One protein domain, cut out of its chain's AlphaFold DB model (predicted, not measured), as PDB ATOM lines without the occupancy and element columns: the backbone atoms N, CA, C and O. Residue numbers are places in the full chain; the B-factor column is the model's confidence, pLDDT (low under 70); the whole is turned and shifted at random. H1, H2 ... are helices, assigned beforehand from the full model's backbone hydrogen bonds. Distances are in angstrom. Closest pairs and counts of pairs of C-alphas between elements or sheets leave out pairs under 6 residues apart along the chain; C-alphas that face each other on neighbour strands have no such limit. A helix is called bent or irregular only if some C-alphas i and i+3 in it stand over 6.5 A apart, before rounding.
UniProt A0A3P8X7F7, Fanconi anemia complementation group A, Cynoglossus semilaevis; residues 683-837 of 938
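This is residues 683 to 837 of the 938 residues of the protein "Fanconi anemia complementation group A" of Cynoglossus semilaevis (UniProt A0A3P8X7F7). One long helix, H4, runs through the middle, and H5 folds back along it as a helical hairpin; H1, H2, H4 and H8 follow one another in a row through the domain, each crossing the next. H3 packs on the last residues of H1, and the short H6 packs on the first half of H4, with H7 near both. The 155 printed residues have eight named helices, H1 to H8 in chain order, and no named strand: the class is all helix, with mostly crossed packing. The whole is compact and rounded, with a radius of gyration of the C-alphas of 15.3 A and spans of 40 by 37 by 34 A.

H4, residues 746 to 768, is 33.4 A long, from C-alpha 746 at (-33.287, -53.381, 26.835) to C-alpha 768 at (-54.788, -29.436, 17.906). H5 is residues 775 to 789, 21.2 A, and H2 is residues 712 to 724, 18.5 A. H1, residues 683 to 699, is 24.2 A long and begins at C-alpha 683, (-38.295, -44.284, 49.025). H3 is residues 730 to 739, H6 residues 794 to 798 and H7 residues 809 to 812. H8, residues 817 to 832, is 24.1 A long; it is irregular, with C-alphas 821 and 824 7.3 A apart, and has a kink of 39 degrees near residue 824.

H4 is the hub, touching four helices. H4 and H5 form a hairpin at a shallow tilt of 22 degrees, opposite ways; their closest C-alphas, of Phe 763 and Leu 778, are 5.7 A apart. H2 touches H4 at a steep tilt of 54 degrees, closest at C-alphas 712 and 751, 4.8 A. H8 touches H4 about perpendicular, at 77 degrees, closest at C-alphas 826 and 764, 6.5 A. H6 touches H4 at residues 753 to 757 alone, closest at C-alphas 795 and 753, 5.6 A. H7 is close to H4 but not clearly touching, with C-alphas 811 and 757 closest at 7.4 A. Farther out, H1 touches H2 at a steep tilt of 50 degrees, closest at C-alphas 695 and 719, 4.9 A. H1 touches H3 with residues 698 to 699 alone, closest at C-alphas 699 and 736, 5.4 A. H1 and H4 are apart. Every O i to N i+4 pair is within hydrogen-bond range in H2, H3 and H4, against 11 of 13 in H1, 10 of 11 in H5, 10 of 12 in H8 and 0 of 1 in H6, where 2 of 2 O i to N i+3 pairs are; H7 is too short for an i+4 pair.

The C-alphas farthest apart, of Glu 683 and Thr 836, are 47.2 A apart. The printed part has no cut. The link from H1 to H2, residues 700 to 711, is long. The mean pLDDT of the printed part is 76.4; 31 residues are under 70, among them 701 to 706, 725 to 732 and 801 to 807.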
ATOM      1  N   GLU A 683     -39.372 -43.909  49.961       84.19
ATOM      2  CA  GLU A 683     -38.295 -44.284  49.025       84.19
ATOM      3  C   GLU A 683     -38.722 -44.144  47.565       84.19
ATOM      4  O   GLU A 683     -37.970 -43.664  46.721       84.19
ATOM      5  N   LYS A 684     -39.971 -44.505  47.256       83.75
ATOM      6  CA  LYS A 684     -40.486 -44.420  45.889       83.75
ATOM      7  C   LYS A 684     -40.682 -42.984  45.395       83.75
ATOM      8  O   LYS A 684     -40.700 -42.762  44.187       83.75
ATOM      9  N   LEU A 685     -40.816 -42.021  46.306       83.50
ATOM     10  CA  LEU A 685     -40.881 -40.595  45.982       83.50
ATOM     11  C   LEU A 685     -39.484 -39.984  45.873       83.50
ATOM     12  O   LEU A 685     -39.243 -39.184  44.973       83.50
ATOM     13  N   GLN A 686     -38.547 -40.411  46.726       85.25
ATOM     14  CA  GLN A 686     -37.125 -40.074  46.576       85.25
ATOM     15  C   GLN A 686     -36.584 -40.543  45.220       85.25
ATOM     16  O   GLN A 686     -35.892 -39.788  44.545       85.25
ATOM     17  N   LEU A 687     -37.036 -41.707  44.752       87.38
ATOM     18  CA  LEU A 687     -36.697 -42.243  43.437       87.38
ATOM     19  C   LEU A 687     -37.060 -41.294  42.276       87.38
ATOM     20  O   LEU A 687     -36.367 -41.300  41.262       87.38
ATOM     21  N   ILE A 688     -38.086 -40.439  42.400       87.00
ATOM     22  CA  ILE A 688     -38.392 -39.417  41.379       87.00
ATOM     23  C   ILE A 688     -37.293 -38.348  41.348       87.00
ATOM     24  O   ILE A 688     -36.825 -37.974  40.272       87.00
ATOM     25  N   THR A 689     -36.844 -37.895  42.520       86.88
ATOM     26  CA  THR A 689     -35.728 -36.949  42.658       86.88
ATOM     27  C   THR A 689     -34.432 -37.551  42.117       86.88
ATOM     28  O   THR A 689     -33.740 -36.902  41.332       86.88
ATOM     29  N   ASP A 690     -34.149 -38.818  42.430       87.00
ATOM     30  CA  ASP A 690     -32.979 -39.538  41.915       87.00
ATOM     31  C   ASP A 690     -33.021 -39.655  40.384       87.00
ATOM     32  O   ASP A 690     -32.026 -39.402  39.705       87.00
ATOM     33  N   CYS A 691     -34.193 -39.956  39.813       87.19
ATOM     34  CA  CYS A 691     -34.388 -40.001  38.363       87.19
ATOM     35  C   CYS A 691     -34.196 -38.630  37.700       87.19
ATOM     36  O   CYS A 691     -33.657 -38.560  36.594       87.19
ATOM     37  N   GLN A 692     -34.590 -37.531  38.351       85.50
ATOM     38  CA  GLN A 692     -34.326 -36.179  37.851       85.50
ATOM     39  C   GLN A 692     -32.846 -35.799  37.935       85.50
ATOM     40  O   GLN A 692     -32.324 -35.182  37.007       85.50
ATOM     41  N   HIS A 693     -32.147 -36.167  39.011       85.62
ATOM     42  CA  HIS A 693     -30.702 -35.952  39.123       85.62
ATOM     43  C   HIS A 693     -29.936 -36.737  38.061       85.62
ATOM     44  O   HIS A 693     -29.100 -36.160  37.360       85.62
ATOM     45  N   TRP A 694     -30.299 -38.004  37.858       87.31
ATOM     46  CA  TRP A 694     -29.770 -38.818  36.771       87.31
ATOM     47  C   TRP A 694     -30.037 -38.170  35.406       87.31
ATOM     48  O   TRP A 694     -29.097 -37.962  34.638       87.31
ATOM     49  N   ALA A 695     -31.275 -37.763  35.116       84.19
ATOM     50  CA  ALA A 695     -31.623 -37.128  33.845       84.19
ATOM     51  C   ALA A 695     -30.825 -35.834  33.600       84.19
ATOM     52  O   ALA A 695     -30.299 -35.625  32.506       84.19
ATOM     53  N   ASN A 696     -30.653 -35.002  34.630       83.94
ATOM     54  CA  ASN A 696     -29.813 -33.806  34.561       83.94
ATOM     55  C   ASN A 696     -28.337 -34.148  34.302       83.94
ATOM     56  O   ASN A 696     -27.689 -33.472  33.502       83.94
ATOM     57  N   SER A 697     -27.803 -35.205  34.923       82.06
ATOM     58  CA  SER A 697     -26.419 -35.659  34.703       82.06
ATOM     59  C   SER A 697     -26.176 -36.118  33.257       82.06
ATOM     60  O   SER A 697     -25.154 -35.780  32.656       82.06
ATOM     61  N   VAL A 698     -27.161 -36.802  32.659       80.06
ATOM     62  CA  VAL A 698     -27.117 -37.274  31.268       80.06
ATOM     63  C   VAL A 698     -27.131 -36.095  30.293       80.06
ATOM     64  O   VAL A 698     -26.339 -36.059  29.352       80.06
ATOM     65  N   VAL A 699     -27.989 -35.100  30.533       77.56
ATOM     66  CA  VAL A 699     -28.105 -33.910  29.672       77.56
ATOM     67  C   VAL A 699     -26.894 -32.980  29.803       77.56
ATOM     68  O   VAL A 699     -26.485 -32.358  28.826       77.56
ATOM     69  N   THR A 700     -26.274 -32.908  30.984       75.00
ATOM     70  CA  THR A 700     -25.048 -32.121  31.231       75.00
ATOM     71  C   THR A 700     -23.759 -32.878  30.893       75.00
ATOM     72  O   THR A 700     -22.665 -32.380  31.160       75.00
ATOM     73  N   SER A 701     -23.855 -34.072  30.287       67.44
ATOM     74  CA  SER A 701     -22.722 -34.934  29.900       67.44
ATOM     75  C   SER A 701     -21.747 -35.284  31.040       67.44
ATOM     76  O   SER A 701     -20.619 -35.708  30.799       67.44
ATOM     77  N   SER A 702     -22.191 -35.146  32.291       60.81
ATOM     78  CA  SER A 702     -21.418 -35.427  33.503       60.81
ATOM     79  C   SER A 702     -21.838 -36.785  34.054       60.81
ATOM     80  O   SER A 702     -22.576 -36.874  35.033       60.81
ATOM     81  N   TRP A 703     -21.426 -37.865  33.384       55.62
ATOM     82  CA  TRP A 703     -21.832 -39.220  33.759       55.62
ATOM     83  C   TRP A 703     -21.066 -39.708  34.992       55.62
ATOM     84  O   TRP A 703     -20.057 -40.398  34.888       55.62
ATOM     85  N   SER A 704     -21.556 -39.350  36.174       52.97
ATOM     86  CA  SER A 704     -21.042 -39.845  37.457       52.97
ATOM     87  C   SER A 704     -21.999 -40.810  38.169       52.97
ATOM     88  O   SER A 704     -21.576 -41.491  39.097       52.97
ATOM     89  N   GLN A 705     -23.263 -40.914  37.734       59.97
ATOM     90  CA  GLN A 705     -24.305 -41.711  38.401       59.97
ATOM     91  C   GLN A 705     -24.777 -42.908  37.551       59.97
ATOM     92  O   GLN A 705     -24.947 -42.800  36.333       59.97
ATOM     93  N   SER A 706     -24.984 -44.063  38.192       69.06
ATOM     94  CA  SER A 706     -25.587 -45.253  37.575       69.06
ATOM     95  C   SER A 706     -27.083 -45.041  37.311       69.06
ATOM     96  O   SER A 706     -27.735 -44.238  37.975       69.06
ATOM     97  N   MET A 707     -27.634 -45.741  36.313       75.81
ATOM     98  CA  MET A 707     -29.057 -45.631  35.980       75.81
ATOM     99  C   MET A 707     -29.925 -46.178  37.133       75.81
ATOM    100  O   MET A 707     -29.709 -47.326  37.535       75.81
ATOM    101  N   PRO A 708     -30.898 -45.407  37.655       80.06
ATOM    102  CA  PRO A 708     -31.770 -45.867  38.734       80.06
ATOM    103  C   PRO A 708     -32.651 -47.051  38.310       80.06
ATOM    104  O   PRO A 708     -33.117 -47.120  37.171       80.06
ATOM    105  N   SER A 709     -32.943 -47.960  39.248       81.38
ATOM    106  CA  SER A 709     -33.901 -49.057  39.042       81.38
ATOM    107  C   SER A 709     -35.339 -48.529  39.117       81.38
ATOM    108  O   SER A 709     -35.999 -48.597  40.154       81.38
ATOM    109  N   ALA A 710     -35.797 -47.925  38.021       82.00
ATOM    110  CA  ALA A 710     -37.089 -47.258  37.909       82.00
ATOM    111  C   ALA A 710     -37.849 -47.673  36.633       82.00
ATOM    112  O   ALA A 710     -37.221 -48.095  35.653       82.00
ATOM    113  N   PRO A 711     -39.192 -47.520  36.600       84.56
ATOM    114  CA  PRO A 711     -39.976 -47.742  35.389       84.56
ATOM    115  C   PRO A 711     -39.464 -46.886  34.224       84.56
ATOM    116  O   PRO A 711     -39.226 -45.685  34.385       84.56
ATOM    117  N   ALA A 712     -39.336 -47.478  33.033       84.50
ATOM    118  CA  ALA A 712     -38.774 -46.800  31.859       84.50
ATOM    119  C   ALA A 712     -39.530 -45.508  31.488       84.50
ATOM    120  O   ALA A 712     -38.919 -44.523  31.076       84.50
ATOM    121  N   LEU A 713     -40.848 -45.476  31.714       85.25
ATOM    122  CA  LEU A 713     -41.682 -44.292  31.506       85.25
ATOM    123  C   LEU A 713     -41.311 -43.121  32.438       85.25
ATOM    124  O   LEU A 713     -41.320 -41.964  32.008       85.25
ATOM    125  N   LEU A 714     -40.972 -43.400  33.701       85.94
ATOM    126  CA  LEU A 714     -40.562 -42.377  34.668       85.94
ATOM    127  C   LEU A 714     -39.237 -41.736  34.233       85.94
ATOM    128  O   LEU A 714     -39.131 -40.509  34.180       85.94
ATOM    129  N   LEU A 715     -38.257 -42.566  33.866       86.38
ATOM    130  CA  LEU A 715     -36.948 -42.127  33.377       86.38
ATOM    131  C   LEU A 715     -37.083 -41.282  32.101       86.38
ATOM    132  O   LEU A 715     -36.506 -40.197  32.014       86.38
ATOM    133  N   ALA A 716     -37.905 -41.727  31.145       86.88
ATOM    134  CA  ALA A 716     -38.192 -40.991  29.913       86.88
ATOM    135  C   ALA A 716     -38.837 -39.623  30.185       86.88
ATOM    136  O   ALA A 716     -38.451 -38.615  29.592       86.88
ATOM    137  N   SER A 717     -39.781 -39.567  31.126       86.75
ATOM    138  CA  SER A 717     -40.456 -38.325  31.516       86.75
ATOM    139  C   SER A 717     -39.498 -37.330  32.178       86.75
ATOM    140  O   SER A 717     -39.558 -36.134  31.885       86.75
ATOM    141  N   CYS A 718     -38.580 -37.812  33.025       85.62
ATOM    142  CA  CYS A 718     -37.557 -36.981  33.668       85.62
ATOM    143  C   CYS A 718     -36.575 -36.411  32.636       85.62
ATOM    144  O   CYS A 718     -36.279 -35.215  32.667       85.62
ATOM    145  N   LEU A 719     -36.119 -37.235  31.684       84.69
ATOM    146  CA  LEU A 719     -35.273 -36.788  30.572       84.69
ATOM    147  C   LEU A 719     -35.971 -35.712  29.742       84.69
ATOM    148  O   LEU A 719     -35.393 -34.650  29.514       84.69
ATOM    149  N   TYR A 720     -37.227 -35.941  29.355       84.00
ATOM    150  CA  TYR A 720     -38.008 -34.964  28.601       84.00
ATOM    151  C   TYR A 720     -38.122 -33.617  29.333       84.00
ATOM    152  O   TYR A 720     -37.921 -32.558  28.735       84.00
ATOM    153  N   GLN A 721     -38.410 -33.638  30.638       81.81
ATOM    154  CA  GLN A 721     -38.510 -32.425  31.452       81.81
ATOM    155  C   GLN A 721     -37.186 -31.659  31.518       81.81
ATOM    156  O   GLN A 721     -37.188 -30.438  31.362       81.81
ATOM    157  N   CYS A 722     -36.067 -32.362  31.709       77.19
ATOM    158  CA  CYS A 722     -34.745 -31.740  31.740       77.19
ATOM    159  C   CYS A 722     -34.462 -31.042  30.405       77.19
ATOM    160  O   CYS A 722     -34.178 -29.847  30.401       77.19
ATOM    161  N   CYS A 723     -34.705 -31.734  29.286       73.38
ATOM    162  CA  CYS A 723     -34.483 -31.231  27.926       73.38
ATOM    163  C   CYS A 723     -35.381 -30.045  27.531       73.38
ATOM    164  O   CYS A 723     -35.076 -29.324  26.584       73.38
ATOM    165  N   ARG A 724     -36.496 -29.830  28.241       70.81
ATOM    166  CA  ARG A 724     -37.426 -28.711  28.020       70.81
ATOM    167  C   ARG A 724     -36.984 -27.409  28.708       70.81
ATOM    168  O   ARG A 724     -37.519 -26.349  28.378       70.81
ATOM    169  N   SER A 725     -36.071 -27.461  29.679       64.00
ATOM    170  CA  SER A 725     -35.744 -26.299  30.516       64.00
ATOM    171  C   SER A 725     -35.185 -25.125  29.686       64.00
ATOM    172  O   SER A 725     -34.295 -25.337  28.856       64.00
ATOM    173  N   PRO A 726     -35.691 -23.887  29.872       48.81
ATOM    174  CA  PRO A 726     -35.288 -22.733  29.072       48.81
ATOM    175  C   PRO A 726     -33.797 -22.441  29.275       48.81
ATOM    176  O   PRO A 726     -33.373 -22.134  30.386       48.81
ATOM    177  N   GLY A 727     -33.009 -22.560  28.201       52.03
ATOM    178  CA  GLY A 727     -31.555 -22.336  28.215       52.03
ATOM    179  C   GLY A 727     -30.690 -23.535  27.805       52.03
ATOM    180  O   GLY A 727     -29.473 -23.390  27.730       52.03
ATOM    181  N   GLN A 728     -31.272 -24.704  27.510       54.50
ATOM    182  CA  GLN A 728     -30.513 -25.868  27.034       54.50
ATOM    183  C   GLN A 728     -30.502 -25.975  25.500       54.50
ATOM    184  O   GLN A 728     -31.544 -25.947  24.846       54.50
ATOM    185  N   ASN A 729     -29.299 -26.103  24.926       56.81
ATOM    186  CA  ASN A 729     -29.077 -26.232  23.484       56.81
ATOM    187  C   ASN A 729     -29.423 -27.646  22.985       56.81
ATOM    188  O   ASN A 729     -29.124 -28.632  23.653       56.81
ATOM    189  N   ARG A 730     -29.932 -27.755  21.745       62.62
ATOM    190  CA  ARG A 730     -30.174 -29.025  21.013       62.62
ATOM    191  C   ARG A 730     -28.972 -29.985  21.036       62.62
ATOM    192  O   ARG A 730     -29.144 -31.200  21.019       62.62
ATOM    193  N   GLN A 731     -27.760 -29.440  21.136       63.28
ATOM    194  CA  GLN A 731     -26.518 -30.202  21.283       63.28
ATOM    195  C   GLN A 731     -26.544 -31.130  22.510       63.28
ATOM    196  O   GLN A 731     -26.164 -32.292  22.384       63.28
ATOM    197  N   ASN A 732     -27.105 -30.679  23.636       69.25
ATOM    198  CA  ASN A 732     -27.204 -31.462  24.872       69.25
ATOM    199  C   ASN A 732     -28.189 -32.638  24.738       69.25
ATOM    200  O   ASN A 732     -27.987 -33.707  25.312       69.25
ATOM    201  N   PHE A 733     -29.247 -32.463  23.938       72.88
ATOM    202  CA  PHE A 733     -30.181 -33.541  23.614       72.88
ATOM    203  C   PHE A 733     -29.511 -34.597  22.732       72.88
ATOM    204  O   PHE A 733     -29.553 -35.786  23.035       72.88
ATOM    205  N   SER A 734     -28.800 -34.168  21.686       72.75
ATOM    206  CA  SER A 734     -28.068 -35.084  20.803       72.75
ATOM    207  C   SER A 734     -26.945 -35.845  21.525       72.75
ATOM    208  O   SER A 734     -26.731 -37.030  21.262       72.75
ATOM    209  N   SER A 735     -26.260 -35.217  22.489       71.44
ATOM    210  CA  SER A 735     -25.274 -35.900  23.330       71.44
ATOM    211  C   SER A 735     -25.935 -36.902  24.275       71.44
ATOM    212  O   SER A 735     -25.438 -38.019  24.396       71.44
ATOM    213  N   ALA A 736     -27.082 -36.565  24.876       74.00
ATOM    214  CA  ALA A 736     -27.857 -37.497  25.697       74.00
ATOM    215  C   ALA A 736     -28.303 -38.738  24.901       74.00
ATOM    216  O   ALA A 736     -28.167 -39.863  25.383       74.00
ATOM    217  N   LEU A 737     -28.753 -38.565  23.652       76.31
ATOM    218  CA  LEU A 737     -29.118 -39.676  22.764       76.31
ATOM    219  C   LEU A 737     -27.923 -40.566  22.397       76.31
ATOM    220  O   LEU A 737     -28.046 -41.790  22.381       76.31
ATOM    221  N   ASN A 738     -26.750 -39.973  22.163       72.69
ATOM    222  CA  ASN A 738     -25.521 -40.734  21.925       72.69
ATOM    223  C   ASN A 738     -25.089 -41.557  23.150       72.69
ATOM    224  O   ASN A 738     -24.533 -42.645  22.998       72.69
ATOM    225  N   LEU A 739     -25.358 -41.065  24.360       72.75
ATOM    226  CA  LEU A 739     -25.072 -41.783  25.604       72.75
ATOM    227  C   LEU A 739     -26.054 -42.941  25.847       72.75
ATOM    228  O   LEU A 739     -25.644 -43.996  26.336       72.75
ATOM    229  N   LEU A 740     -27.319 -42.772  25.457       69.69
ATOM    230  CA  LEU A 740     -28.420 -43.715  25.688       69.69
ATOM    231  C   LEU A 740     -28.651 -44.718  24.546       69.69
ATOM    232  O   LEU A 740     -29.726 -45.311  24.481       69.69
ATOM    233  N   ARG A 741     -27.671 -44.926  23.651       70.19
ATOM    234  CA  ARG A 741     -27.853 -45.767  22.454       70.19
ATOM    235  C   ARG A 741     -28.531 -47.120  22.760       70.19
ATOM    236  O   ARG A 741     -28.144 -47.796  23.718       70.19
ATOM    237  N   PRO A 742     -29.482 -47.547  21.910       59.75
ATOM    238  CA  PRO A 742     -30.339 -48.717  22.128       59.75
ATOM    239  C   PRO A 742     -29.571 -50.047  22.250       59.75
ATOM    240  O   PRO A 742     -30.051 -50.998  22.864       59.75
ATOM    241  N   GLU A 743     -28.347 -50.103  21.727       58.81
ATOM    242  CA  GLU A 743     -27.435 -51.252  21.806       58.81
ATOM    243  C   GLU A 743     -26.933 -51.544  23.232       58.81
ATOM    244  O   GLU A 743     -26.455 -52.641  23.508       58.81
ATOM    245  N   ARG A 744     -27.052 -50.587  24.166       60.50
ATOM    246  CA  ARG A 744     -26.496 -50.691  25.528       60.50
ATOM    247  C   ARG A 744     -27.395 -51.417  26.535       60.50
ATOM    248  O   ARG A 744     -26.948 -51.679  27.647       60.50
ATOM    249  N   GLY A 745     -28.640 -51.749  26.177       71.94
ATOM    250  CA  GLY A 745     -29.540 -52.533  27.033       71.94
ATOM    251  C   GLY A 745     -31.029 -52.375  26.708       71.94
ATOM    252  O   GLY A 745     -31.462 -51.361  26.161       71.94
ATOM    253  N   ALA A 746     -31.837 -53.377  27.077       76.50
ATOM    254  CA  ALA A 746     -33.287 -53.381  26.835       76.50
ATOM    255  C   ALA A 746     -34.024 -52.228  27.546       76.50
ATOM    256  O   ALA A 746     -34.952 -51.651  26.989       76.50
ATOM    257  N   GLN A 747     -33.575 -51.833  28.742       78.12
ATOM    258  CA  GLN A 747     -34.179 -50.726  29.488       78.12
ATOM    259  C   GLN A 747     -33.906 -49.363  28.824       78.12
ATOM    260  O   GLN A 747     -34.811 -48.540  28.741       78.12
ATOM    261  N   CYS A 748     -32.709 -49.142  28.262       79.62
ATOM    262  CA  CYS A 748     -32.401 -47.929  27.492       79.62
ATOM    263  C   CYS A 748     -33.287 -47.810  26.244       79.62
ATOM    264  O   CYS A 748     -33.783 -46.726  25.944       79.62
ATOM    265  N   ARG A 749     -33.545 -48.933  25.555       82.44
ATOM    266  CA  ARG A 749     -34.488 -48.985  24.425       82.44
ATOM    267  C   ARG A 749     -35.888 -48.554  24.832       82.44
ATOM    268  O   ARG A 749     -36.440 -47.648  24.216       82.44
ATOM    269  N   GLN A 750     -36.418 -49.127  25.909       84.44
ATOM    270  CA  GLN A 750     -37.743 -48.767  26.419       84.44
ATOM    271  C   GLN A 750     -37.833 -47.284  26.800       84.44
ATOM    272  O   GLN A 750     -38.819 -46.628  26.475       84.44
ATOM    273  N   VAL A 751     -36.796 -46.729  27.440       85.19
ATOM    274  CA  VAL A 751     -36.736 -45.296  27.782       85.19
ATOM    275  C   VAL A 751     -36.793 -44.425  26.525       85.19
ATOM    276  O   VAL A 751     -37.548 -43.454  26.496       85.19
ATOM    277  N   LEU A 752     -36.048 -44.776  25.475       86.00
ATOM    278  CA  LEU A 752     -36.067 -44.038  24.210       86.00
ATOM    279  C   LEU A 752     -37.429 -44.127  23.505       86.00
ATOM    280  O   LEU A 752     -37.911 -43.108  23.012       86.00
ATOM    281  N   VAL A 753     -38.082 -45.294  23.498       86.75
ATOM    282  CA  VAL A 753     -39.424 -45.463  22.907       86.75
ATOM    283  C   VAL A 753     -40.472 -44.650  23.674       86.75
ATOM    284  O   VAL A 753     -41.270 -43.944  23.057       86.75
ATOM    285  N   TYR A 754     -40.442 -44.662  25.010       86.38
ATOM    286  CA  TYR A 754     -41.329 -43.819  25.821       86.38
ATOM    287  C   TYR A 754     -41.052 -42.322  25.637       86.38
ATOM    288  O   TYR A 754     -41.988 -41.524  25.603       86.38
ATOM    289  N   LEU A 755     -39.787 -41.925  25.478       87.69
ATOM    290  CA  LEU A 755     -39.414 -40.541  25.186       87.69
ATOM    291  C   LEU A 755     -39.941 -40.106  23.810       87.69
ATOM    292  O   LEU A 755     -40.513 -39.024  23.688       87.69
ATOM    293  N   PHE A 756     -39.814 -40.969  22.800       87.50
ATOM    294  CA  PHE A 756     -40.391 -40.758  21.474       87.50
ATOM    295  C   PHE A 756     -41.912 -40.598  21.545       87.50
ATOM    296  O   PHE A 756     -42.439 -39.606  21.046       87.50
ATOM    297  N   PHE A 757     -42.607 -41.481  22.260       87.12
ATOM    298  CA  PHE A 757     -44.047 -41.371  22.493       87.12
ATOM    299  C   PHE A 757     -44.463 -40.024  23.111       87.12
ATOM    300  O   PHE A 757     -45.376 -39.366  22.606       87.12
ATOM    301  N   ILE A 758     -43.782 -39.578  24.174       85.19
ATOM    302  CA  ILE A 758     -44.079 -38.294  24.829       85.19
ATOM    303  C   ILE A 758     -43.898 -37.130  23.841       85.19
ATOM    304  O   ILE A 758     -44.746 -36.236  23.787       85.19
ATOM    305  N   CYS A 759     -42.836 -37.142  23.032       85.62
ATOM    306  CA  CYS A 759     -42.578 -36.110  22.026       85.62
ATOM    307  C   CYS A 759     -43.642 -36.093  20.912       85.62
ATOM    308  O   CYS A 759     -44.126 -35.015  20.556       85.62
ATOM    309  N   VAL A 760     -44.069 -37.259  20.414       86.25
ATOM    310  CA  VAL A 760     -45.127 -37.375  19.393       86.25
ATOM    311  C   VAL A 760     -46.458 -36.837  19.917       86.25
ATOM    312  O   VAL A 760     -47.076 -35.994  19.267       86.25
ATOM    313  N   ASN A 761     -46.868 -37.222  21.129       82.88
ATOM    314  CA  ASN A 761     -48.098 -36.708  21.743       82.88
ATOM    315  C   ASN A 761     -48.097 -35.188  21.893       82.88
ATOM    316  O   ASN A 761     -49.120 -34.532  21.700       82.88
ATOM    317  N   ARG A 762     -46.945 -34.608  22.230       80.06
ATOM    318  CA  ARG A 762     -46.781 -33.156  22.364       80.06
ATOM    319  C   ARG A 762     -46.857 -32.449  21.026       80.06
ATOM    320  O   ARG A 762     -47.481 -31.395  20.946       80.06
ATOM    321  N   PHE A 763     -46.246 -33.024  19.998       81.81
ATOM    322  CA  PHE A 763     -46.349 -32.520  18.637       81.81
ATOM    323  C   PHE A 763     -47.812 -32.505  18.168       81.81
ATOM    324  O   PHE A 763     -48.303 -31.459  17.748       81.81
ATOM    325  N   LEU A 764     -48.538 -33.613  18.350       81.50
ATOM    326  CA  LEU A 764     -49.964 -33.715  18.023       81.50
ATOM    327  C   LEU A 764     -50.822 -32.738  18.834       81.50
ATOM    328  O   LEU A 764     -51.673 -32.044  18.282       81.50
ATOM    329  N   SER A 765     -50.548 -32.598  20.129       78.06
ATOM    330  CA  SER A 765     -51.271 -31.643  20.973       78.06
ATOM    331  C   SER A 765     -51.018 -30.188  20.559       78.06
ATOM    332  O   SER A 765     -51.937 -29.373  20.573       78.06
ATOM    333  N   ALA A 766     -49.793 -29.842  20.151       77.00
ATOM    334  CA  ALA A 766     -49.475 -28.507  19.648       77.00
ATOM    335  C   ALA A 766     -50.209 -28.196  18.333       77.00
ATOM    336  O   ALA A 766     -50.498 -27.030  18.063       77.00
ATOM    337  N   LEU A 767     -50.521 -29.216  17.525       74.44
ATOM    338  CA  LEU A 767     -51.311 -29.079  16.301       74.44
ATOM    339  C   LEU A 767     -52.783 -28.809  16.599       74.44
ATOM    340  O   LEU A 767     -53.314 -27.844  16.058       74.44
ATOM    341  N   LEU A 768     -53.386 -29.590  17.500       71.69
ATOM    342  CA  LEU A 768     -54.788 -29.436  17.906       71.69
ATOM    343  C   LEU A 768     -55.049 -28.120  18.656       71.69
ATOM    344  O   LEU A 768     -56.114 -27.524  18.526       71.69
ATOM    345  N   TYR A 769     -54.066 -27.631  19.417       68.88
ATOM    346  CA  TYR A 769     -54.192 -26.423  20.233       68.88
ATOM    347  C   TYR A 769     -53.161 -25.357  19.812       68.88
ATOM    348  O   TYR A 769     -52.077 -25.261  20.405       68.88
ATOM    349  N   PRO A 770     -53.488 -24.475  18.845       59.16
ATOM    350  CA  PRO A 770     -52.533 -23.570  18.186       59.16
ATOM    351  C   PRO A 770     -51.948 -22.451  19.071       59.16
ATOM    352  O   PRO A 770     -51.164 -21.632  18.598       59.16
ATOM    353  N   LYS A 771     -52.261 -22.407  20.373       56.88
ATOM    354  CA  LYS A 771     -51.678 -21.436  21.319       56.88
ATOM    355  C   LYS A 771     -50.178 -21.667  21.583       56.88
ATOM    356  O   LYS A 771     -49.527 -20.797  22.160       56.88
ATOM    357  N   GLN A 772     -49.613 -22.812  21.186       55.69
ATOM    358  CA  GLN A 772     -48.201 -23.160  21.401       55.69
ATOM    359  C   GLN A 772     -47.332 -22.869  20.164       55.69
ATOM    360  O   GLN A 772     -47.557 -23.417  19.090       55.69
ATOM    361  N   LYS A 773     -46.285 -22.047  20.328       54.00
ATOM    362  CA  LYS A 773     -45.411 -21.551  19.239       54.00
ATOM    363  C   LYS A 773     -44.272 -22.501  18.795       54.00
ATOM    364  O   LYS A 773     -43.414 -22.077  18.035       54.00
ATOM    365  N   ASN A 774     -44.248 -23.770  19.226       65.88
ATOM    366  CA  ASN A 774     -43.070 -24.656  19.087       65.88
ATOM    367  C   ASN A 774     -43.314 -25.950  18.271       65.88
ATOM    368  O   ASN A 774     -42.747 -26.992  18.597       65.88
ATOM    369  N   LYS A 775     -44.152 -25.918  17.226       71.62
ATOM    370  CA  LYS A 775     -44.489 -27.116  16.422       71.62
ATOM    371  C   LYS A 775     -43.268 -27.724  15.709       71.62
ATOM    372  O   LYS A 775     -43.038 -28.925  15.805       71.62
ATOM    373  N   GLU A 776     -42.461 -26.891  15.052       73.75
ATOM    374  CA  GLU A 776     -41.304 -27.331  14.252       73.75
ATOM    375  C   GLU A 776     -40.174 -27.911  15.112       73.75
ATOM    376  O   GLU A 776     -39.623 -28.961  14.796       73.75
ATOM    377  N   ASN A 777     -39.885 -27.290  16.259       77.44
ATOM    378  CA  ASN A 777     -38.871 -27.795  17.187       77.44
ATOM    379  C   ASN A 777     -39.228 -29.188  17.733       77.44
ATOM    380  O   ASN A 777     -38.348 -30.030  17.882       77.44
ATOM    381  N   LEU A 778     -40.511 -29.445  18.016       79.19
ATOM    382  CA  LEU A 778     -40.969 -30.763  18.466       79.19
ATOM    383  C   LEU A 778     -40.861 -31.812  17.354       79.19
ATOM    384  O   LEU A 778     -40.433 -32.931  17.626       79.19
ATOM    385  N   LEU A 779     -41.176 -31.444  16.109       81.38
ATOM    386  CA  LEU A 779     -41.007 -32.328  14.954       81.38
ATOM    387  C   LEU A 779     -39.534 -32.730  14.760       81.38
ATOM    388  O   LEU A 779     -39.240 -33.906  14.546       81.38
ATOM    389  N   LEU A 780     -38.605 -31.779  14.912       80.06
ATOM    390  CA  LEU A 780     -37.164 -32.037  14.837       80.06
ATOM    391  C   LEU A 780     -36.674 -32.958  15.965       80.06
ATOM    392  O   LEU A 780     -35.888 -33.865  15.706       80.06
ATOM    393  N   LEU A 781     -37.167 -32.789  17.196       80.88
ATOM    394  CA  LEU A 781     -36.837 -33.692  18.308       80.88
ATOM    395  C   LEU A 781     -37.332 -35.122  18.053       80.88
ATOM    396  O   LEU A 781     -36.611 -36.082  18.324       80.88
ATOM    397  N   CYS A 782     -38.539 -35.273  17.503       84.12
ATOM    398  CA  CYS A 782     -39.054 -36.577  17.088       84.12
ATOM    399  C   CYS A 782     -38.201 -37.196  15.971       84.12
ATOM    400  O   CYS A 782     -37.975 -38.403  15.986       84.12
ATOM    401  N   SER A 783     -37.698 -36.383  15.036       83.75
ATOM    402  CA  SER A 783     -36.788 -36.814  13.966       83.75
ATOM    403  C   SER A 783     -35.451 -37.321  14.512       83.75
ATOM    404  O   SER A 783     -34.994 -38.398  14.133       83.75
ATOM    405  N   ASP A 784     -34.846 -36.568  15.435       82.56
ATOM    406  CA  ASP A 784     -33.577 -36.926  16.073       82.56
ATOM    407  C   ASP A 784     -33.726 -38.248  16.857       82.56
ATOM    408  O   ASP A 784     -32.875 -39.131  16.760       82.56
ATOM    409  N   LEU A 785     -34.848 -38.439  17.563       84.31
ATOM    410  CA  LEU A 785     -35.173 -39.688  18.265       84.31
ATOM    411  C   LEU A 785     -35.413 -40.862  17.316       84.31
ATOM    412  O   LEU A 785     -34.906 -41.959  17.558       84.31
ATOM    413  N   LEU A 786     -36.167 -40.635  16.237       84.62
ATOM    414  CA  LEU A 786     -36.447 -41.663  15.246       84.62
ATOM    415  C   LEU A 786     -35.140 -42.176  14.644       84.62
ATOM    416  O   LEU A 786     -34.967 -43.384  14.592       84.62
ATOM    417  N   SER A 787     -34.183 -41.297  14.318       82.94
ATOM    418  CA  SER A 787     -32.881 -41.677  13.744       82.94
ATOM    419  C   SER A 787     -32.095 -42.707  14.572       82.94
ATOM    420  O   SER A 787     -31.354 -43.514  14.011       82.94
ATOM    421  N   VAL A 788     -32.285 -42.707  15.894       82.62
ATOM    422  CA  VAL A 788     -31.655 -43.646  16.834       82.62
ATOM    423  C   VAL A 788     -32.491 -44.916  17.006       82.62
ATOM    424  O   VAL A 788     -31.942 -45.985  17.249       82.62
ATOM    425  N   LEU A 789     -33.815 -44.805  16.894       83.31
ATOM    426  CA  LEU A 789     -34.760 -45.899  17.108       83.31
ATOM    427  C   LEU A 789     -35.075 -46.712  15.852       83.31
ATOM    428  O   LEU A 789     -35.636 -47.794  16.011       83.31
ATOM    429  N   VAL A 790     -34.731 -46.229  14.646       80.31
ATOM    430  CA  VAL A 790     -35.153 -46.850  13.376       80.31
ATOM    431  C   VAL A 790     -34.860 -48.346  13.354       80.31
ATOM    432  O   VAL A 790     -35.729 -49.092  12.943       80.31
ATOM    433  N   ASP A 791     -33.717 -48.809  13.861       77.81
ATOM    434  CA  ASP A 791     -33.343 -50.232  13.787       77.81
ATOM    435  C   ASP A 791     -34.165 -51.160  14.707       77.81
ATOM    436  O   ASP A 791     -34.071 -52.383  14.608       77.81
ATOM    437  N   SER A 792     -34.967 -50.609  15.620       80.25
ATOM    438  CA  SER A 792     -35.862 -51.371  16.495       80.25
ATOM    439  C   SER A 792     -37.274 -51.423  15.911       80.25
ATOM    440  O   SER A 792     -37.751 -50.449  15.350       80.25
ATOM    441  N   SER A 793     -38.009 -52.520  16.092       77.81
ATOM    442  CA  SER A 793     -39.444 -52.563  15.766       77.81
ATOM    443  C   SER A 793     -40.336 -51.952  16.855       77.81
ATOM    444  O   SER A 793     -41.522 -51.727  16.627       77.81
ATOM    445  N   GLU A 794     -39.790 -51.654  18.040       79.12
ATOM    446  CA  GLU A 794     -40.572 -51.234  19.209       79.12
ATOM    447  C   GLU A 794     -41.181 -49.827  19.061       79.12
ATOM    448  O   GLU A 794     -42.227 -49.555  19.646       79.12
ATOM    449  N   TRP A 795     -40.600 -48.940  18.243       84.75
ATOM    450  CA  TRP A 795     -41.159 -47.597  18.017       84.75
ATOM    451  C   TRP A 795     -42.476 -47.621  17.225       84.75
ATOM    452  O   TRP A 795     -43.290 -46.708  17.362       84.75
ATOM    453  N   LEU A 796     -42.729 -48.674  16.440       83.69
ATOM    454  CA  LEU A 796     -43.984 -48.855  15.698       83.69
ATOM    455  C   LEU A 796     -45.173 -49.142  16.626       83.69
ATOM    456  O   LEU A 796     -46.314 -48.817  16.297       83.69
ATOM    457  N   LEU A 797     -44.908 -49.696  17.813       82.31
ATOM    458  CA  LEU A 797     -45.924 -49.990  18.830       82.31
ATOM    459  C   LEU A 797     -46.549 -48.727  19.433       82.31
ATOM    460  O   LEU A 797     -47.582 -48.809  20.083       82.31
ATOM    461  N   VAL A 798     -45.954 -47.555  19.198       82.38
ATOM    462  CA  VAL A 798     -46.531 -46.263  19.590       82.38
ATOM    463  C   VAL A 798     -47.741 -45.894  18.724       82.38
ATOM    464  O   VAL A 798     -48.670 -45.247  19.204       82.38
ATOM    465  N   PHE A 799     -47.737 -46.302  17.454       81.62
ATOM    466  CA  PHE A 799     -48.767 -45.937  16.475       81.62
ATOM    467  C   PHE A 799     -49.835 -47.019  16.296       81.62
ATOM    468  O   PHE A 799     -50.906 -46.752  15.744       81.62
ATOM    469  N   THR A 800     -49.564 -48.239  16.764       72.81
ATOM    470  CA  THR A 800     -50.545 -49.324  16.790       72.81
ATOM    471  C   THR A 800     -51.181 -49.414  18.180       72.81
ATOM    472  O   THR A 800     -50.470 -49.407  19.181       72.81
ATOM    473  N   PRO A 801     -52.518 -49.500  18.296       63.47
ATOM    474  CA  PRO A 801     -53.142 -49.742  19.585       63.47
ATOM    475  C   PRO A 801     -52.774 -51.162  20.007       63.47
ATOM    476  O   PRO A 801     -53.252 -52.137  19.425       63.47
ATOM    477  N   SER A 802     -51.869 -51.271  20.979       54.25
ATOM    478  CA  SER A 802     -51.438 -52.568  21.498       54.25
ATOM    479  C   SER A 802     -52.632 -53.321  22.080       54.25
ATOM    480  O   SER A 802     -53.433 -52.739  22.813       54.25
ATOM    481  N   ALA A 803     -52.702 -54.624  21.804       48.97
ATOM    482  CA  ALA A 803     -53.552 -55.545  22.548       48.97
ATOM    483  C   ALA A 803     -53.195 -55.507  24.047       48.97
ATOM    484  O   ALA A 803     -52.062 -55.175  24.423       48.97
ATOM    485  N   GLU A 804     -54.180 -55.811  24.891       48.34
ATOM    486  CA  GLU A 804     -54.060 -55.837  26.350       48.34
ATOM    487  C   GLU A 804     -52.880 -56.728  26.794       48.34
ATOM    488  O   GLU A 804     -52.731 -57.850  26.314       48.34
ATOM    489  N   GLY A 805     -52.019 -56.220  27.689       52.66
ATOM    490  CA  GLY A 805     -50.897 -56.975  28.276       52.66
ATOM    491  C   GLY A 805     -49.495 -56.739  27.683       52.66
ATOM    492  O   GLY A 805     -48.550 -57.414  28.087       52.66
ATOM    493  N   GLY A 806     -49.316 -55.798  26.748       63.41
ATOM    494  CA  GLY A 806     -47.994 -55.443  26.203       63.41
ATOM    495  C   GLY A 806     -47.156 -54.511  27.100       63.41
ATOM    496  O   GLY A 806     -47.696 -53.701  27.848       63.41
ATOM    497  N   VAL A 807     -45.821 -54.541  26.952       65.75
ATOM    498  CA  VAL A 807     -44.845 -53.686  27.685       65.75
ATOM    499  C   VAL A 807     -45.155 -52.182  27.572       65.75
ATOM    500  O   VAL A 807     -44.807 -51.406  28.461       65.75
ATOM    501  N   TYR A 808     -45.845 -51.777  26.501       72.25
ATOM    502  CA  TYR A 808     -46.227 -50.398  26.198       72.25
ATOM    503  C   TYR A 808     -47.711 -50.087  26.461       72.25
ATOM    504  O   TYR A 808     -48.210 -49.072  25.988       72.25
ATOM    505  N   GLN A 809     -48.430 -50.888  27.260       73.31
ATOM    506  CA  GLN A 809     -49.830 -50.610  27.640       73.31
ATOM    507  C   GLN A 809     -50.022 -49.199  28.232       73.31
ATOM    508  O   GLN A 809     -51.066 -48.572  28.051       73.31
ATOM    509  N   SER A 810     -48.979 -48.664  28.873       71.00
ATOM    510  CA  SER A 810     -48.964 -47.305  29.420       71.00
ATOM    511  C   SER A 810     -49.176 -46.201  28.372       71.00
ATOM    512  O   SER A 810     -49.628 -45.114  28.723       71.00
ATOM    513  N   VAL A 811     -48.871 -46.469  27.096       75.38
ATOM    514  CA  VAL A 811     -49.080 -45.552  25.960       75.38
ATOM    515  C   VAL A 811     -50.575 -45.315  25.747       75.38
ATOM    516  O   VAL A 811     -51.025 -44.173  25.829       75.38
ATOM    517  N   ASN A 812     -51.353 -46.389  25.587       74.00
ATOM    518  CA  ASN A 812     -52.807 -46.313  25.403       74.00
ATOM    519  C   ASN A 812     -53.496 -45.631  26.595       74.00
ATOM    520  O   ASN A 812     -54.486 -44.925  26.433       74.00
ATOM    521  N   LEU A 813     -52.964 -45.829  27.807       75.50
ATOM    522  CA  LEU A 813     -53.531 -45.244  29.018       75.50
ATOM    523  C   LEU A 813     -53.232 -43.740  29.189       75.50
ATOM    524  O   LEU A 813     -53.810 -43.109  30.077       75.50
ATOM    525  N   MET A 814     -52.343 -43.161  28.377       73.62
ATOM    526  CA  MET A 814     -52.011 -41.730  28.406       73.62
ATOM    527  C   MET A 814     -52.563 -40.938  27.221       73.62
ATOM    528  O   MET A 814     -52.750 -39.731  27.342       73.62
ATOM    529  N   THR A 815     -52.808 -41.577  26.079       73.88
ATOM    530  CA  THR A 815     -53.385 -40.904  24.910       73.88
ATOM    531  C   THR A 815     -54.864 -40.606  25.130       73.88
ATOM    532  O   THR A 815     -55.623 -41.514  25.468       73.88
ATOM    533  N   SER A 816     -55.281 -39.353  24.920       75.56
ATOM    534  CA  SER A 816     -56.705 -39.029  24.768       75.56
ATOM    535  C   SER A 816     -57.242 -39.594  23.453       75.56
ATOM    536  O   SER A 816     -56.468 -39.861  22.530       75.56
ATOM    537  N   ASP A 817     -58.561 -39.735  23.350       75.88
ATOM    538  CA  ASP A 817     -59.207 -40.240  22.135       75.88
ATOM    539  C   ASP A 817     -58.971 -39.314  20.928       75.88
ATOM    540  O   ASP A 817     -58.829 -39.774  19.799       75.88
ATOM    541  N   ASP A 818     -58.822 -38.007  21.148       74.25
ATOM    542  CA  ASP A 818     -58.472 -37.049  20.087       74.25
ATOM    543  C   ASP A 818     -57.054 -37.278  19.567       74.25
ATOM    544  O   ASP A 818     -56.799 -37.267  18.362       74.25
ATOM    545  N   LEU A 819     -56.105 -37.513  20.477       75.38
ATOM    546  CA  LEU A 819     -54.715 -37.759  20.111       75.38
ATOM    547  C   LEU A 819     -54.546 -39.134  19.472       75.38
ATOM    548  O   LEU A 819     -53.782 -39.253  18.517       75.38
ATOM    549  N   SER A 820     -55.263 -40.153  19.955       78.69
ATOM    550  CA  SER A 820     -55.237 -41.501  19.378       78.69
ATOM    551  C   SER A 820     -55.795 -41.505  17.952       78.69
ATOM    552  O   SER A 820     -55.186 -42.116  17.069       78.69
ATOM    553  N   ARG A 821     -56.864 -40.736  17.697       79.56
ATOM    554  CA  ARG A 821     -57.373 -40.446  16.349       79.56
ATOM    555  C   ARG A 821     -56.316 -39.765  15.484       79.56
ATOM    556  O   ARG A 821     -56.131 -40.169  14.349       79.56
ATOM    557  N   MET A 822     -55.551 -38.815  16.020       80.25
ATOM    558  CA  MET A 822     -54.523 -38.074  15.270       80.25
ATOM    559  C   MET A 822     -53.178 -38.801  15.075       80.25
ATOM    560  O   MET A 822     -52.333 -38.333  14.303       80.25
ATOM    561  N   MET A 823     -52.952 -39.950  15.718       84.44
ATOM    562  CA  MET A 823     -51.706 -40.725  15.595       84.44
ATOM    563  C   MET A 823     -51.288 -41.057  14.152       84.44
ATOM    564  O   MET A 823     -50.104 -40.890  13.835       84.44
ATOM    565  N   PRO A 824     -52.192 -41.482  13.245       86.62
ATOM    566  CA  PRO A 824     -51.826 -41.796  11.866       86.62
ATOM    567  C   PRO A 824     -51.327 -40.576  11.087       86.62
ATOM    568  O   PRO A 824     -50.404 -40.686  10.282       86.62
ATOM    569  N   TRP A 825     -51.886 -39.397  11.366       83.88
ATOM    570  CA  TRP A 825     -51.417 -38.143  10.780       83.88
ATOM    571  C   TRP A 825     -49.996 -37.818  11.263       83.88
ATOM    572  O   TRP A 825     -49.117 -37.497  10.460       83.88
ATOM    573  N   GLY A 826     -49.739 -37.980  12.568       84.06
ATOM    574  CA  GLY A 826     -48.408 -37.805  13.157       84.06
ATOM    575  C   GLY A 826     -47.363 -38.740  12.549       84.06
ATOM    576  O   GLY A 826     -46.266 -38.294  12.218       84.06
ATOM    577  N   PHE A 827     -47.721 -40.010  12.339       87.56
ATOM    578  CA  PHE A 827     -46.865 -41.016  11.708       87.56
ATOM    579  C   PHE A 827     -46.395 -40.584  10.313       87.56
ATOM    580  O   PHE A 827     -45.191 -40.536  10.051       87.56
ATOM    581  N   TYR A 828     -47.327 -40.201   9.432       85.38
ATOM    582  CA  TYR A 828     -46.977 -39.779   8.074       85.38
ATOM    583  C   TYR A 828     -46.222 -38.457   8.047       85.38
ATOM    584  O   TYR A 828     -45.243 -38.342   7.314       85.38
ATOM    585  N   ARG A 829     -46.591 -37.477   8.880       85.06
ATOM    586  CA  ARG A 829     -45.862 -36.203   8.926       85.06
ATOM    587  C   ARG A 829     -44.415 -36.384   9.390       85.06
ATOM    588  O   ARG A 829     -43.530 -35.714   8.867       85.06
ATOM    589  N   LEU A 830     -44.167 -37.303  10.326       84.25
ATOM    590  CA  LEU A 830     -42.817 -37.640  10.779       84.25
ATOM    591  C   LEU A 830     -42.001 -38.333   9.694       84.25
ATOM    592  O   LEU A 830     -40.863 -37.932   9.466       84.25
ATOM    593  N   LEU A 831     -42.574 -39.333   9.018       83.69
ATOM    594  CA  LEU A 831     -41.894 -40.107   7.977       83.69
ATOM    595  C   LEU A 831     -41.599 -39.294   6.715       83.69
ATOM    596  O   LEU A 831     -40.506 -39.411   6.162       83.69
ATOM    597  N   LEU A 832     -42.547 -38.465   6.276       82.50
ATOM    598  CA  LEU A 832     -42.399 -37.615   5.090       82.50
ATOM    599  C   LEU A 832     -41.370 -36.494   5.303       82.50
ATOM    600  O   LEU A 832     -40.835 -35.968   4.333       82.50
ATOM    601  N   HIS A 833     -41.057 -36.157   6.559       80.50
ATOM    602  CA  HIS A 833     -39.995 -35.209   6.907       80.50
ATOM    603  C   HIS A 833     -38.591 -35.849   6.961       80.50
ATOM    604  O   HIS A 833     -37.602 -35.124   7.029       80.50
ATOM    605  N   GLN A 834     -38.474 -37.186   6.948       79.62
ATOM    606  CA  GLN A 834     -37.182 -37.880   7.045       79.62
ATOM    607  C   GLN A 834     -36.434 -37.975   5.709       79.62
ATOM    608  O   GLN A 834     -37.030 -38.015   4.633       79.62
ATOM    609  N   ASN A 835     -35.108 -38.140   5.799       78.81
ATOM    610  CA  ASN A 835     -34.251 -38.476   4.662       78.81
ATOM    611  C   ASN A 835     -34.568 -39.872   4.094       78.81
ATOM    612  O   ASN A 835     -34.959 -40.790   4.821       78.81
ATOM    613  N   THR A 836     -34.302 -40.061   2.800       76.06
ATOM    614  CA  THR A 836     -34.522 -41.326   2.075       76.06
ATOM    615  C   THR A 836     -33.773 -42.516   2.685       76.06
ATOM    616  O   THR A 836     -34.301 -43.625   2.688       76.06
ATOM    617  N   GLU A 837     -32.590 -42.298   3.265       76.50
ATOM    618  CA  GLU A 837     -31.807 -43.334   3.960       76.50
ATOM    619  C   GLU A 837     -32.506 -43.865   5.223       76.50
ATOM    620  O   GLU A 837     -32.520 -45.070   5.476       76.50
TER     621      GLU A 837